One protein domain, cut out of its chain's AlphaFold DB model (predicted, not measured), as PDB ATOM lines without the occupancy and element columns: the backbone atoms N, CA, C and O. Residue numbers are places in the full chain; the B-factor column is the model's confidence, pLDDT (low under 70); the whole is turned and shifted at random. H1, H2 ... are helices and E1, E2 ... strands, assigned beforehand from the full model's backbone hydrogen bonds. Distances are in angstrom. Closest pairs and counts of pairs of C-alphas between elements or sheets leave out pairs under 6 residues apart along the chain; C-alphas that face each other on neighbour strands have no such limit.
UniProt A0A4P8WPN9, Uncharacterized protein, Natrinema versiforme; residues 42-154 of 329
ATOM      1  N   VAL A  42      13.786  35.276  29.625       74.81
ATOM      2  CA  VAL A  42      12.621  35.541  30.465       74.81
ATOM      3  C   VAL A  42      12.954  35.088  31.876       74.81
ATOM      4  O   VAL A  42      13.579  34.047  32.066       74.81
ATOM      5  N   ASP A  43      12.531  35.874  32.867       73.75
ATOM      6  CA  ASP A  43      12.742  35.549  34.275       73.75
ATOM      7  C   ASP A  43      12.193  34.150  34.582       73.75
ATOM      8  O   ASP A  43      10.993  33.896  34.495       73.75
ATOM      9  N   VAL A  44      13.086  33.230  34.942       65.69
ATOM     10  CA  VAL A  44      12.747  31.831  35.215       65.69
ATOM     11  C   VAL A  44      11.826  31.701  36.428       65.69
ATOM     12  O   VAL A  44      11.076  30.737  36.523       65.69
ATOM     13  N   THR A  45      11.804  32.684  37.335       64.25
ATOM     14  CA  THR A  45      10.896  32.674  38.493       64.25
ATOM     15  C   THR A  45       9.427  32.807  38.103       64.25
ATOM     16  O   THR A  45       8.556  32.422  38.878       64.25
ATOM     17  N   ILE A  46       9.136  33.285  36.891       59.66
ATOM     18  CA  ILE A  46       7.796  33.223  36.295       59.66
ATOM     19  C   ILE A  46       7.360  31.766  36.093       59.66
ATOM     20  O   ILE A  46       6.184  31.433  36.213       59.66
ATOM     21  N   TYR A  47       8.332  30.912  35.805       60.22
ATOM     22  CA  TYR A  47       8.202  29.486  35.581       60.22
ATOM     23  C   TYR A  47       8.760  28.705  36.777       60.22
ATOM     24  O   TYR A  47       9.393  27.676  36.589       60.22
ATOM     25  N   ASN A  48       8.567  29.201  38.011       52.28
ATOM     26  CA  ASN A  48       9.173  28.701  39.268       52.28
ATOM     27  C   ASN A  48       8.905  27.215  39.612       52.28
ATOM     28  O   ASN A  48       9.362  26.698  40.643       52.28
ATOM     29  N   GLU A  49       8.143  26.561  38.757       56.59
ATOM     30  CA  GLU A  49       7.623  25.214  38.814       56.59
ATOM     31  C   GLU A  49       8.425  24.307  37.863       56.59
ATOM     32  O   GLU A  49       9.153  24.765  36.980       56.59
ATOM     33  N   THR A  50       8.410  23.001  38.111       55.12
ATOM     34  CA  THR A  50       9.207  22.038  37.322       55.12
ATOM     35  C   THR A  50       8.805  22.071  35.845       55.12
ATOM     36  O   THR A  50       7.685  22.465  35.519       55.12
ATOM     37  N   VAL A  51       9.658  21.619  34.916       53.91
ATOM     38  CA  VAL A  51       9.247  21.555  33.495       53.91
ATOM     39  C   VAL A  51       7.966  20.747  33.315       53.91
ATOM     40  O   VAL A  51       7.160  21.101  32.469       53.91
ATOM     41  N   ARG A  52       7.712  19.744  34.162       50.41
ATOM     42  CA  ARG A  52       6.441  19.010  34.237       50.41
ATOM     43  C   ARG A  52       5.214  19.894  34.491       50.41
ATOM     44  O   ARG A  52       4.146  19.613  33.958       50.41
ATOM     45  N   GLU A  53       5.333  20.940  35.292       54.25
ATOM     46  CA  GLU A  53       4.244  21.885  35.575       54.25
ATOM     47  C   GLU A  53       4.117  22.946  34.474       54.25
ATOM     48  O   GLU A  53       3.007  23.305  34.090       54.25
ATOM     49  N   ILE A  54       5.240  23.341  33.860       53.09
ATOM     50  CA  ILE A  54       5.265  24.186  32.651       53.09
ATOM     51  C   ILE A  54       4.641  23.450  31.444       53.09
ATOM     52  O   ILE A  54       4.013  24.071  30.587       53.09
ATOM     53  N   ALA A  55       4.812  22.126  31.386       50.66
ATOM     54  CA  ALA A  55       4.458  21.245  30.276       50.66
ATOM     55  C   ALA A  55       3.086  20.562  30.431       50.66
ATOM     56  O   ALA A  55       2.460  20.246  29.429       50.66
ATOM     57  N   SER A  56       2.558  20.408  31.648       44.06
ATOM     58  CA  SER A  56       1.433  19.536  32.044       44.06
ATOM     59  C   SER A  56       1.822  18.096  32.422       44.06
ATOM     60  O   SER A  56       2.768  17.494  31.918       44.06
ATOM     61  N   HIS A  57       1.078  17.578  33.404       39.97
ATOM     62  CA  HIS A  57       1.298  16.347  34.161       39.97
ATOM     63  C   HIS A  57       1.203  15.055  33.319       39.97
ATOM     64  O   HIS A  57       0.163  14.399  33.308       39.97
ATOM     65  N   THR A  58       2.311  14.597  32.737       33.44
ATOM     66  CA  THR A  58       2.479  13.189  32.327       33.44
ATOM     67  C   THR A  58       3.895  12.681  32.634       33.44
ATOM     68  O   THR A  58       4.829  13.456  32.854       33.44
ATOM     69  N   ASP A  59       4.046  11.361  32.768       36.53
ATOM     70  CA  ASP A  59       5.296  10.684  33.138       36.53
ATOM     71  C   ASP A  59       6.301  10.651  31.966       36.53
ATOM     72  O   ASP A  59       6.560   9.607  31.370       36.53
ATOM     73  N   GLY A  60       6.879  11.809  31.634       45.44
ATOM     74  CA  GLY A  60       7.935  11.962  30.623       45.44
ATOM     75  C   GLY A  60       7.627  13.030  29.569       45.44
ATOM     76  O   GLY A  60       6.487  13.450  29.415       45.44
ATOM     77  N   PHE A  61       8.655  13.473  28.836       44.38
ATOM     78  CA  PHE A  61       8.537  14.549  27.840       44.38
ATOM     79  C   PHE A  61       7.760  14.132  26.583       44.38
ATOM     80  O   PHE A  61       7.007  14.932  26.044       44.38
ATOM     81  N   ASP A  62       7.880  12.868  26.166       49.69
ATOM     82  CA  ASP A  62       7.375  12.367  24.874       49.69
ATOM     83  C   ASP A  62       5.839  12.293  24.779       49.69
ATOM     84  O   ASP A  62       5.287  11.996  23.722       49.69
ATOM     85  N   SER A  63       5.134  12.524  25.890       48.53
ATOM     86  CA  SER A  63       3.675  12.385  25.988       48.53
ATOM     87  C   SER A  63       2.941  13.712  26.169       48.53
ATOM     88  O   SER A  63       1.719  13.711  26.305       48.53
ATOM     89  N   VAL A  64       3.667  14.834  26.166       53.00
ATOM     90  CA  VAL A  64       3.086  16.157  26.369       53.00
ATOM     91  C   VAL A  64       2.908  16.874  25.025       53.00
ATOM     92  O   VAL A  64       3.896  17.254  24.392       53.00
ATOM     93  N   PRO A  65       1.666  17.151  24.590       57.59
ATOM     94  CA  PRO A  65       1.427  17.991  23.425       57.59
ATOM     95  C   PRO A  65       2.048  19.381  23.603       57.59
ATOM     96  O   PRO A  65       1.749  20.092  24.560       57.59
ATOM     97  N   GLY A  66       2.883  19.793  22.650       68.94
ATOM     98  CA  GLY A  66       3.500  21.119  22.668       68.94
ATOM     99  C   GLY A  66       4.808  21.214  23.453       68.94
ATOM    100  O   GLY A  66       5.261  22.334  23.690       68.94
ATOM    101  N   VAL A  67       5.410  20.082  23.828       79.44
ATOM    102  CA  VAL A  67       6.728  20.012  24.468       79.44
ATOM    103  C   VAL A  67       7.596  18.982  23.765       79.44
ATOM    104  O   VAL A  67       7.134  17.895  23.442       79.44
ATOM    105  N   ASP A  68       8.860  19.327  23.546       86.12
ATOM    106  CA  ASP A  68       9.821  18.429  22.922       86.12
ATOM    107  C   ASP A  68      11.220  18.611  23.515       86.12
ATOM    108  O   ASP A  68      11.747  19.728  23.633       86.12
ATOM    109  N   LYS A  69      11.825  17.496  23.934       87.81
ATOM    110  CA  LYS A  69      13.151  17.485  24.555       87.81
ATOM    111  C   LYS A  69      14.231  17.285  23.503       87.81
ATOM    112  O   LYS A  69      14.167  16.384  22.675       87.81
ATOM    113  N   HIS A  70      15.291  18.078  23.602       89.06
ATOM    114  CA  HIS A  70      16.446  17.925  22.735       89.06
ATOM    115  C   HIS A  70      17.174  16.594  23.005       89.06
ATOM    116  O   HIS A  70      17.490  16.267  24.149       89.06
ATOM    117  N   LEU A  71      17.514  15.847  21.948       86.00
ATOM    118  CA  LEU A  71      18.071  14.488  22.059       86.00
ATOM    119  C   LEU A  71      19.406  14.415  22.818       86.00
ATOM    120  O   LEU A  71      19.648  13.477  23.571       86.00
ATOM    121  N   THR A  72      20.293  15.388  22.601       85.25
ATOM    122  CA  THR A  72      21.673  15.377  23.127       85.25
ATOM    123  C   THR A  72      22.016  16.547  24.047       85.25
ATOM    124  O   THR A  72      23.125  16.605  24.576       85.25
ATOM    125  N   GLN A  73      21.098  17.495  24.234       88.50
ATOM    126  CA  GLN A  73      21.338  18.724  24.992       88.50
ATOM    127  C   GLN A  73      20.322  18.802  26.129       88.50
ATOM    128  O   GLN A  73      19.206  18.307  26.003       88.50
ATOM    129  N   ASN A  74      20.690  19.464  27.224       90.31
ATOM    130  CA  ASN A  74      19.804  19.672  28.371       90.31
ATOM    131  C   ASN A  74      18.836  20.829  28.088       90.31
ATOM    132  O   ASN A  74      18.879  21.861  28.758       90.31
ATOM    133  N   ARG A  75      18.041  20.691  27.024       89.31
ATOM    134  CA  ARG A  75      17.136  21.720  26.512       89.31
ATOM    135  C   ARG A  75      15.770  21.128  26.217       89.31
ATOM    136  O   ARG A  75      15.668  20.000  25.735       89.31
ATOM    137  N   VAL A  76      14.733  21.915  26.456       89.06
ATOM    138  CA  VAL A  76      13.348  21.557  26.146       89.06
ATOM    139  C   VAL A  76      12.694  22.728  25.434       89.06
ATOM    140  O   VAL A  76      12.759  23.855  25.917       89.06
ATOM    141  N   ALA A  77      12.081  22.461  24.285       89.31
ATOM    142  CA  ALA A  77      11.199  23.407  23.622       89.31
ATOM    143  C   ALA A  77       9.780  23.189  24.146       89.31
ATOM    144  O   ALA A  77       9.348  22.049  24.283       89.31
ATOM    145  N   PHE A  78       9.061  24.263  24.448       84.88
ATOM    146  CA  PHE A  78       7.693  24.174  24.944       84.88
ATOM    147  C   PHE A  78       6.862  25.380  24.521       84.88
ATOM    148  O   PHE A  78       7.387  26.465  24.260       84.88
ATOM    149  N   ILE A  79       5.549  25.192  24.465       80.56
ATOM    150  CA  ILE A  79       4.596  26.259  24.178       80.56
ATOM    151  C   ILE A  79       3.972  26.754  25.479       80.56
ATOM    152  O   ILE A  79       3.494  25.965  26.286       80.56
ATOM    153  N   SER A  80       3.917  28.073  25.657       72.69
ATOM    154  CA  SER A  80       3.276  28.692  26.815       72.69
ATOM    155  C   SER A  80       2.469  29.934  26.409       72.69
ATOM    156  O   SER A  80       2.885  30.688  25.528       72.69
ATOM    157  N   PRO A  81       1.306  30.187  27.041       64.50
ATOM    158  CA  PRO A  81       0.508  31.395  26.822       64.50
ATOM    159  C   PRO A  81       1.076  32.635  27.534       64.50
ATOM    160  O   PRO A  81       0.449  33.697  27.527       64.50
ATOM    161  N   TYR A  82       2.214  32.505  28.220       63.47
ATOM    162  CA  TYR A  82       2.788  33.596  28.994       63.47
ATOM    163  C   TYR A  82       3.273  34.733  28.075       63.47
ATOM    164  O   TYR A  82       4.017  34.509  27.119       63.47
ATOM    165  N   GLY A  83       2.857  35.966  28.386       52.41
ATOM    166  CA  GLY A  83       3.338  37.184  27.729       52.41
ATOM    167  C   GLY A  83       2.608  37.594  26.444       52.41
ATOM    168  O   GLY A  83       3.279  37.739  25.435       52.41
ATOM    169  N   GLU A  84       1.290  37.858  26.519       54.53
ATOM    170  CA  GLU A  84       0.432  38.564  25.518       54.53
ATOM    171  C   GLU A  84      -0.738  37.762  24.905       54.53
ATOM    172  O   GLU A  84      -1.238  38.091  23.831       54.53
ATOM    173  N   GLY A  85      -1.261  36.747  25.603       49.78
ATOM    174  CA  GLY A  85      -2.573  36.160  25.269       49.78
ATOM    175  C   GLY A  85      -2.589  35.236  24.046       49.78
ATOM    176  O   GLY A  85      -3.655  34.780  23.641       49.78
ATOM    177  N   THR A  86      -1.423  34.923  23.485       66.75
ATOM    178  CA  THR A  86      -1.237  33.941  22.410       66.75
ATOM    179  C   THR A  86      -0.179  32.916  22.819       66.75
ATOM    180  O   THR A  86       0.618  33.155  23.726       66.75
ATOM    181  N   LEU A  87      -0.213  31.735  22.198       74.56
ATOM    182  CA  LEU A  87       0.734  30.657  22.478       74.56
ATOM    183  C   LEU A  87       2.106  30.997  21.885       74.56
ATOM    184  O   LEU A  87       2.262  30.997  20.667       74.56
ATOM    185  N   ASN A  88       3.084  31.277  22.741       80.81
ATOM    186  CA  ASN A  88       4.467  31.557  22.366       80.81
ATOM    187  C   ASN A  88       5.330  30.300  22.511       80.81
ATOM    188  O   ASN A  88       5.088  29.459  23.375       80.81
ATOM    189  N   LEU A  89       6.370  30.205  21.687       85.69
ATOM    190  CA  LEU A  89       7.407  29.189  21.786       85.69
ATOM    191  C   LEU A  89       8.527  29.648  22.711       85.69
ATOM    192  O   LEU A  89       9.058  30.752  22.556       85.69
ATOM    193  N   PHE A  90       8.923  28.764  23.614       87.25
ATOM    194  CA  PHE A  90      10.021  28.959  24.544       87.25
ATOM    195  C   PHE A  90      11.004  27.795  24.469       87.25
ATOM    196  O   PHE A  90      10.649  26.682  24.079       87.25
ATOM    197  N   VAL A  91      12.244  28.057  24.873       90.19
ATOM    198  CA  VAL A  91      13.264  27.031  25.101       90.19
ATOM    199  C   VAL A  91      13.807  27.187  26.515       90.19
ATOM    200  O   VAL A  91      14.326  28.245  26.863       90.19
ATOM    201  N   ALA A  92      13.682  26.135  27.318       88.75
ATOM    202  CA  ALA A  92      14.299  26.022  28.635       88.75
ATOM    203  C   ALA A  92      15.645  25.296  28.541       88.75
ATOM    204  O   ALA A  92      15.776  24.329  27.788       88.75
ATOM    205  N   GLU A  93      16.617  25.728  29.341       89.19
ATOM    206  CA  GLU A  93      17.926  25.087  29.512       89.19
ATOM    207  C   GLU A  93      18.089  24.481  30.908       89.19
ATOM    208  O   GLU A  93      17.373  24.849  31.835       89.19
ATOM    209  N   GLY A  94      19.046  23.563  31.063       86.94
ATOM    210  CA  GLY A  94      19.334  22.901  32.342       86.94
ATOM    211  C   GLY A  94      18.458  21.677  32.617       86.94
ATOM    212  O   GLY A  94      18.502  21.116  33.706       86.94
ATOM    213  N   ILE A  95      17.682  21.226  31.627       84.81
ATOM    214  CA  ILE A  95      16.641  20.209  31.819       84.81
ATOM    215  C   ILE A  95      17.122  18.823  31.385       84.81
ATOM    216  O   ILE A  95      17.251  18.538  30.191       84.81
ATOM    217  N   GLN A  96      17.345  17.930  32.347       82.88
ATOM    218  CA  GLN A  96      17.667  16.518  32.120       82.88
ATOM    219  C   GLN A  96      16.458  15.608  32.359       82.88
ATOM    220  O   GLN A  96      16.293  14.608  31.656       82.88
ATOM    221  N   SER A  97      15.588  15.953  33.300       78.19
ATOM    222  CA  SER A  97      14.407  15.188  33.693       78.19
ATOM    223  C   SER A  97      13.171  16.083  33.775       78.19
ATOM    224  O   SER A  97      13.282  17.303  33.875       78.19
ATOM    225  N   SER A  98      11.974  15.491  33.735       70.38
ATOM    226  CA  SER A  98      10.713  16.245  33.828       70.38
ATOM    227  C   SER A  98      10.560  16.983  35.163       70.38
ATOM    228  O   SER A  98       9.819  17.958  35.244       70.38
ATOM    229  N   THR A  99      11.289  16.559  36.196       75.44
ATOM    230  CA  THR A  99      11.293  17.180  37.526       75.44
ATOM    231  C   THR A  99      12.340  18.278  37.701       75.44
ATOM    232  O   THR A  99      12.379  18.905  38.759       75.44
ATOM    233  N   ASP A 100      13.195  18.517  36.707       79.62
ATOM    234  CA  ASP A 100      14.219  19.553  36.811       79.62
ATOM    235  C   ASP A 100      13.601  20.949  36.677       79.62
ATOM    236  O   ASP A 100      12.561  21.148  36.036       79.62
ATOM    237  N   LYS A 101      14.270  21.930  37.287       80.56
ATOM    238  CA  LYS A 101      13.984  23.349  37.082       80.56
ATOM    239  C   LYS A 101      14.878  23.883  35.977       80.56
ATOM    240  O   LYS A 101      16.026  23.465  35.865       80.56
ATOM    241  N   ALA A 102      14.349  24.806  35.184       83.19
ATOM    242  CA  ALA A 102      15.147  25.466  34.166       83.19
ATOM    243  C   ALA A 102      16.221  26.337  34.821       83.19
ATOM    244  O   ALA A 102      15.950  27.030  35.799       83.19
ATOM    245  N   ASP A 103      17.428  26.326  34.261       83.94
ATOM    246  CA  ASP A 103      18.456  27.310  34.601       83.94
ATOM    247  C   ASP A 103      18.125  28.651  33.941       83.94
ATOM    248  O   ASP A 103      18.327  29.714  34.525       83.94
ATOM    249  N   LYS A 104      17.617  28.582  32.703       84.50
ATOM    250  CA  LYS A 104      17.281  29.721  31.847       84.50
ATOM    251  C   LYS A 104      16.101  29.396  30.947       84.50
ATOM    252  O   LYS A 104      15.941  28.248  30.533       84.50
ATOM    253  N   VAL A 105      15.309  30.411  30.607       84.06
ATOM    254  CA  VAL A 105      14.196  30.295  29.660       84.06
ATOM    255  C   VAL A 105      14.289  31.414  28.634       84.06
ATOM    256  O   VAL A 105      14.356  32.588  28.984       84.06
ATOM    257  N   TYR A 106      14.251  31.048  27.360       85.62
ATOM    258  CA  TYR A 106      14.315  31.975  26.238       85.62
ATOM    259  C   TYR A 106      12.989  31.995  25.497       85.62
ATOM    260  O   TYR A 106      12.466  30.936  25.137       85.62
ATOM    261  N   ARG A 107      12.452  33.189  25.228       84.50
ATOM    262  CA  ARG A 107      11.300  33.338  24.331       84.50
ATOM    263  C   ARG A 107      11.784  33.319  22.885       84.50
ATOM    264  O   ARG A 107      12.564  34.169  22.468       84.50
ATOM    265  N   ILE A 108      11.321  32.342  22.113       86.12
ATOM    266  CA  ILE A 108      11.744  32.141  20.724       86.12
ATOM    267  C   ILE A 108      10.855  32.909  19.751       86.12
ATOM    268  O   ILE A 108      11.334  33.433  18.748       86.12
ATOM    269  N   THR A 109       9.560  32.995  20.031       83.75
ATOM    270  CA  THR A 109       8.616  33.726  19.181       83.75
ATOM    271  C   THR A 109       7.964  34.856  19.949       83.75
ATOM    272  O   THR A 109       7.496  34.639  21.065       83.75
ATOM    273  N   ASP A 110       7.837  36.007  19.298       76.25
ATOM    274  CA  ASP A 110       7.071  37.132  19.820       76.25
ATOM    275  C   ASP A 110       5.677  37.188  19.182       76.25
ATOM    276  O   ASP A 110       5.534  37.143  17.951       76.25
ATOM    277  N   SER A 111       4.667  37.277  20.047       68.69
ATOM    278  CA  SER A 111       3.283  37.696  19.777       68.69
ATOM    279  C   SER A 111       2.680  37.162  18.463       68.69
ATOM    280  O   SER A 111       2.258  37.932  17.589       68.69
ATOM    281  N   PRO A 112       2.644  35.831  18.263       73.12
ATOM    282  CA  PRO A 112       2.072  35.214  17.075       73.12
ATOM    283  C   PRO A 112       0.559  35.453  17.022       73.12
ATOM    284  O   PRO A 112      -0.159  35.136  17.960       73.12
ATOM    285  N   LYS A 113       0.043  35.939  15.887       67.44
ATOM    286  CA  LYS A 113      -1.392  36.214  15.693       67.44
ATOM    287  C   LYS A 113      -2.296  35.021  16.017       67.44
ATOM    288  O   LYS A 113      -3.358  35.227  16.585       67.44
ATOM    289  N   ALA A 114      -1.895  33.810  15.631       62.66
ATOM    290  CA  ALA A 114      -2.681  32.592  15.836       62.66
ATOM    291  C   ALA A 114      -2.006  31.588  16.782       62.66
ATOM    292  O   ALA A 114      -2.438  30.448  16.838       62.66
ATOM    293  N   GLY A 115      -0.948  31.976  17.501       73.88
ATOM    294  CA  GLY A 115      -0.184  31.045  18.336       73.88
ATOM    295  C   GLY A 115       0.880  30.229  17.588       73.88
ATOM    296  O   GLY A 115       1.019  30.301  16.358       73.88
ATOM    297  N   VAL A 116       1.647  29.474  18.376       76.12
ATOM    298  CA  VAL A 116       2.657  28.502  17.946       76.12
ATOM    299  C   VAL A 116       2.254  27.099  18.393       76.12
ATOM    300  O   VAL A 116       1.715  26.939  19.486       76.12
ATOM    301  N   TYR A 117       2.525  26.098  17.552       78.00
ATOM    302  CA  TYR A 117       2.133  24.697  17.726       78.00
ATOM    303  C   TYR A 117       3.248  23.722  17.318       78.00
ATOM    304  O   TYR A 117       4.119  24.074  16.520       78.00
ATOM    305  N   ASP A 118       3.163  22.494  17.845       81.38
ATOM    306  CA  ASP A 118       3.972  21.317  17.477       81.38
ATOM    307  C   ASP A 118       5.491  21.589  17.390       81.38
ATOM    308  O   ASP A 118       6.083  21.438  16.318       81.38
ATOM    309  N   PRO A 119       6.139  22.041  18.484       85.94
ATOM    310  CA  PRO A 119       7.574  22.244  18.490       85.94
ATOM    311  C   PRO A 119       8.266  20.883  18.449       85.94
ATOM    312  O   PRO A 119       7.937  20.005  19.239       85.94
ATOM    313  N   LYS A 120       9.221  20.709  17.538       88.12
ATOM    314  CA  LYS A 120      10.002  19.478  17.387       88.12
ATOM    315  C   LYS A 120      11.448  19.789  17.061       88.12
ATOM    316  O   LYS A 120      11.741  20.412  16.037       88.12
ATOM    317  N   TRP A 121      12.360  19.344  17.908       88.69
ATOM    318  CA  TRP A 121      13.780  19.354  17.623       88.69
ATOM    319  C   TRP A 121      14.061  18.424  16.450       88.69
ATOM    320  O   TRP A 121      13.646  17.267  16.396       88.69
ATOM    321  N   TYR A 122      14.779  18.961  15.479       84.62
ATOM    322  CA  TYR A 122      15.234  18.253  14.305       84.62
ATOM    323  C   TYR A 122      16.720  18.545  14.139       84.62
ATOM    324  O   TYR A 122      17.135  19.699  14.090       84.62
ATOM    325  N   ASN A 123      17.539  17.500  14.036       80.88
ATOM    326  CA  ASN A 123      19.003  17.617  14.082       80.88
ATOM    327  C   ASN A 123      19.507  18.290  15.385       80.88
ATOM    328  O   ASN A 123      18.764  18.431  16.349       80.88
ATOM    329  N   GLU A 124      20.795  18.645  15.455       80.19
ATOM    330  CA  GLU A 124      21.449  19.112  16.696       80.19
ATOM    331  C   GLU A 124      21.045  20.516  17.172       80.19
ATOM    332  O   GLU A 124      21.378  20.896  18.293       80.19
ATOM    333  N   ASP A 125      20.433  21.336  16.320       85.19
ATOM    334  CA  ASP A 125      20.146  22.732  16.661       85.19
ATOM    335  C   ASP A 125      18.985  23.356  15.882       85.19
ATOM    336  O   ASP A 125      18.815  24.573  15.945       85.19
ATOM    337  N   HIS A 126      18.179  22.577  15.152       88.31
ATOM    338  CA  HIS A 126      16.996  23.120  14.487       88.31
ATOM    339  C   HIS A 126      15.728  22.766  15.253       88.31
ATOM    340  O   HIS A 126      15.548  21.646  15.718       88.31
ATOM    341  N   LEU A 127      14.826  23.734  15.341       89.06
ATOM    342  CA  LEU A 127      13.500  23.579  15.907       89.06
ATOM    343  C   LEU A 127      12.477  23.792  14.793       89.06
ATOM    344  O   LEU A 127      12.456  24.837  14.139       89.06
ATOM    345  N   LEU A 128      11.663  22.773  14.552       87.75
ATOM    346  CA  LEU A 128      10.494  22.834  13.688       87.75
ATOM    347  C   LEU A 128       9.298  23.256  14.530       87.75
ATOM    348  O   LEU A 128       9.140  22.776  15.645       87.75
ATOM    349  N   PHE A 129       8.466  24.150  14.012       86.19
ATOM    350  CA  PHE A 129       7.214  24.538  14.662       86.19
ATOM    351  C   PHE A 129       6.264  25.164  13.644       86.19
ATOM    352  O   PHE A 129       6.671  25.594  12.562       86.19
ATOM    353  N   GLN A 130       4.987  25.246  13.997       79.25
ATOM    354  CA  GLN A 130       3.980  25.960  13.221       79.25
ATOM    355  C   GLN A 130       3.643  27.277  13.910       79.25
ATOM    356  O   GLN A 130       3.272  27.277  15.075       79.25
ATOM    357  N   LYS A 131       3.724  28.398  13.197       82.25
ATOM    358  CA  LYS A 131       3.363  29.738  13.685       82.25
ATOM    359  C   LYS A 131       2.444  30.389  12.669       82.25
ATOM    360  O   LYS A 131       2.767  30.414  11.489       82.25
ATOM    361  N   ASN A 132       1.301  30.928  13.093       75.81
ATOM    362  CA  ASN A 132       0.348  31.572  12.171       75.81
ATOM    363  C   ASN A 132      -0.006  30.701  10.942       75.81
ATOM    364  O   ASN A 132      -0.049  31.208   9.823       75.81
ATOM    365  N   LEU A 133      -0.204  29.392  11.146       68.19
ATOM    366  CA  LEU A 133      -0.483  28.419  10.072       68.19
ATOM    367  C   LEU A 133       0.633  28.302   9.011       68.19
ATOM    368  O   LEU A 133       0.389  27.906   7.878       68.19
ATOM    369  N   THR A 134       1.862  28.671   9.361       68.06
ATOM    370  CA  THR A 134       3.060  28.550   8.520       68.06
ATOM    371  C   THR A 134       4.062  27.673   9.260       68.06
ATOM    372  O   THR A 134       4.253  27.850  10.467       68.06
ATOM    373  N   ARG A 135       4.673  26.700   8.578       76.62
ATOM    374  CA  ARG A 135       5.678  25.819   9.186       76.62
ATOM    375  C   ARG A 135       7.056  26.437   9.001       76.62
ATOM    376  O   ARG A 135       7.485  26.758   7.890       76.62
ATOM    377  N   TYR A 136       7.751  26.582  10.117       83.56
ATOM    378  CA  TYR A 136       9.067  27.185  10.194       83.56
ATOM    379  C   TYR A 136      10.101  26.151  10.610       83.56
ATOM    380  O   TYR A 136       9.810  25.203  11.343       83.56
ATOM    381  N   SER A 137      11.327  26.367  10.146       87.38
ATOM    382  CA  SER A 137      12.521  25.769  10.725       87.38
ATOM    383  C   SER A 137      13.421  26.891  11.194       87.38
ATOM    384  O   SER A 137      13.803  27.770  10.415       87.38
ATOM    385  N   LEU A 138      13.746  26.861  12.479       86.31
ATOM    386  CA  LEU A 138      14.607  27.847  13.099       86.31
ATOM    387  C   LEU A 138      15.841  27.164  13.656       86.31
ATOM    388  O   LEU A 138      15.739  26.239  14.457       86.31
ATOM    389  N   LYS A 139      17.013  27.651  13.259       86.25
ATOM    390  CA  LYS A 139      18.268  27.244  13.875       86.25
ATOM    391  C   LYS A 139      18.440  27.994  15.196       86.25
ATOM    392  O   LYS A 139      18.589  29.215  15.194       86.25
ATOM    393  N   ILE A 140      18.445  27.271  16.311       84.25
ATOM    394  CA  ILE A 140      18.609  27.809  17.664       84.25
ATOM    395  C   ILE A 140      19.937  27.298  18.245       84.25
ATOM    396  O   ILE A 140      19.946  26.319  19.006       84.25
ATOM    397  N   PRO A 141      21.070  27.948  17.904       80.19
ATOM    398  CA  PRO A 141      22.358  27.596  18.490       80.19
ATOM    399  C   PRO A 141      22.348  27.873  20.000       80.19
ATOM    400  O   PRO A 141      21.572  28.696  20.478       80.19
ATOM    401  N   GLN A 142      23.262  27.253  20.752       75.12
ATOM    402  CA  GLN A 142      23.417  27.509  22.197       75.12
ATOM    403  C   GLN A 142      23.761  28.967  22.534       75.12
ATOM    404  O   GLN A 142      23.577  29.405  23.661       75.12
ATOM    405  N   SER A 143      24.271  29.732  21.567       70.25
ATOM    406  CA  SER A 143      24.503  31.166  21.742       70.25
ATOM    407  C   SER A 143      23.220  32.000  21.685       70.25
ATOM    408  O   SER A 143      23.284  33.182  22.005       70.25
ATOM    409  N   TYR A 144      22.098  31.438  21.214       63.97
ATOM    410  CA  TYR A 144      20.822  32.122  20.926       63.97
ATOM    411  C   TYR A 144      20.927  33.347  20.000       63.97
ATOM    412  O   TYR A 144      19.952  34.062  19.773       63.97
ATOM    413  N   VAL A 145      22.090  33.547  19.373       58.16
ATOM    414  CA  VAL A 145      22.293  34.497  18.280       58.16
ATOM    415  C   VAL A 145      21.806  33.821  17.002       58.16
ATOM    416  O   VAL A 145      22.509  33.007  16.401       58.16
ATOM    417  N   VAL A 146      20.558  34.096  16.634       53.97
ATOM    418  CA  VAL A 146      19.882  33.411  15.529       53.97
ATOM    419  C   VAL A 146      20.386  33.882  14.167       53.97
ATOM    420  O   VAL A 146      20.347  35.072  13.852       53.97
ATOM    421  N   ASN A 147      20.751  32.905  13.335       51.56
ATOM    422  CA  ASN A 147      20.848  33.046  11.886       51.56
ATOM    423  C   ASN A 147      19.478  32.718  11.266       51.56
ATOM    424  O   ASN A 147      18.906  31.684  11.592       51.56
ATOM    425  N   ASP A 148      18.984  33.632  10.429       56.88
ATOM    426  CA  ASP A 148      17.800  33.603   9.554       56.88
ATOM    427  C   ASP A 148      16.745  32.494   9.770       56.88
ATOM    428  O   ASP A 148      16.959  31.316   9.484       56.88
ATOM    429  N   GLU A 149      15.545  32.910  10.195       67.69
ATOM    430  CA  GLU A 149      14.331  32.084  10.205       67.69
ATOM    431  C   GLU A 149      14.013  31.636   8.771       67.69
ATOM    432  O   GLU A 149      13.837  32.467   7.875       67.69
ATOM    433  N   LYS A 150      13.947  30.319   8.540       76.56
ATOM    434  CA  LYS A 150      13.629  29.768   7.223       76.56
ATOM    435  C   LYS A 150      12.173  29.328   7.189       76.56
ATOM    436  O   LYS A 150      11.771  28.391   7.881       76.56
ATOM    437  N   VAL A 151      11.396  29.982   6.331       74.62
ATOM    438  CA  VAL A 151      10.053  29.526   5.964       74.62
ATOM    439  C   VAL A 151      10.202  28.219   5.189       74.62
ATOM    440  O   VAL A 151      10.879  28.184   4.159       74.62
ATOM    441  N   LEU A 152       9.629  27.135   5.713       72.88
ATOM    442  CA  LEU A 152       9.596  25.860   4.999       72.88
ATOM    443  C   LEU A 152       8.369  25.783   4.096       72.88
ATOM    444  O   LEU A 152       8.474  25.314   2.967       72.88
ATOM    445  N   GLU A 153       7.229  26.254   4.604       64.31
ATOM    446  CA  GLU A 153       5.932  26.084   3.964       64.31
ATOM    447  C   GLU A 153       4.969  27.184   4.441       64.31
ATOM    448  O   GLU A 153       4.741  27.332   5.644       64.31
ATOM    449  N   GLU A 154       4.433  27.976   3.506       43.75
ATOM    450  CA  GLU A 154       3.444  29.032   3.767       43.75
ATOM    451  C   GLU A 154       2.031  28.524   3.526       43.75
ATOM    452  O   GLU A 154       1.787  27.834   2.541       43.75
TER     453      GLU A 154
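What this domain is: This is residues 42 to 154 of the 329 residues of an uncharacterized protein of Natrinema versiforme (UniProt A0A4P8WPN9). Two antiparallel sheets of four strands form a sandwich that is only partly face to face: edge strand E5 of the second sheet packs on E1, E2 and E3 of the first, while E7 and E8 reach away from it. Two short helices, H1 and H2, sit at the first sheet, H2 over the face turned away from the second sheet. The printed part has 113 residues, with two named helices followed by eight named strands, in the sheet orders E1 E2 E3 E4 and E5 E6 E7 E8. The class is mostly strand, though under half of the residues are in named elements. The whole is compact, with a radius of gyration of the C-alphas of 13.0 A, rounded, and spans 36 by 31 by 26 A.

Where its parts are: Find C-alpha 116 at (2.657, 28.502, 17.946); from there E5 runs 16.6 A to residue 122. E6, residues 126 to 131, runs 15.2 A, and E7, residues 134 to 139, 16.2 A. E8, residues 150 to 153, ends at C-alpha 153, at (5.932, 26.084, 3.964). In the other sheet look for E1 at residues 67 to 69, E2 at 75 to 80, 15.5 A long, E3 at 88 to 93, 16.6 A, and E4 at 104 to 107, 10.3 A. H1, residues 44 to 47, begins at C-alpha 44, at (12.747, 31.831, 35.215); H2 is residues 51 to 55.

How they stand to each other: Each sheet is a meander, each strand the antiparallel neighbour of the one before. In the hairpin E5 and E6, N 120 and O 128 are 2.8 A apart; in E6 and E7, N 127 and O 138 are 2.8 A apart; in E7 and E8, N 135 and O 153 are 3.0 A apart. Across to the other sheet, the closest C-alphas of E2 and E5 are those of Ala 77 and Pro 119, 6.4 A. There, look at N 68 and O 77 for E1 and E2, 2.9 A; N 90 and O 78 for E2 and E3, 2.8 A; and N 106 and O 91 for E3 and E4, 2.8 A. H2 is on this sheet, over E2, at a height over the sheet of 8.6 A; H1 only grazes it. In H2 every O i to N i+4 pair is within hydrogen-bond range; H1 is too short for such a pair.

The domain as a whole: The C-alphas of Thr 99 and Glu 154, the two farthest apart, are 36.6 A apart. The printed part has no cut. The link from H2 to E1 is long, with 11 residues. Mean pLDDT of the printed part is 72.5; 42 residues are under 70, among them 44 to 66 and 144 to 149.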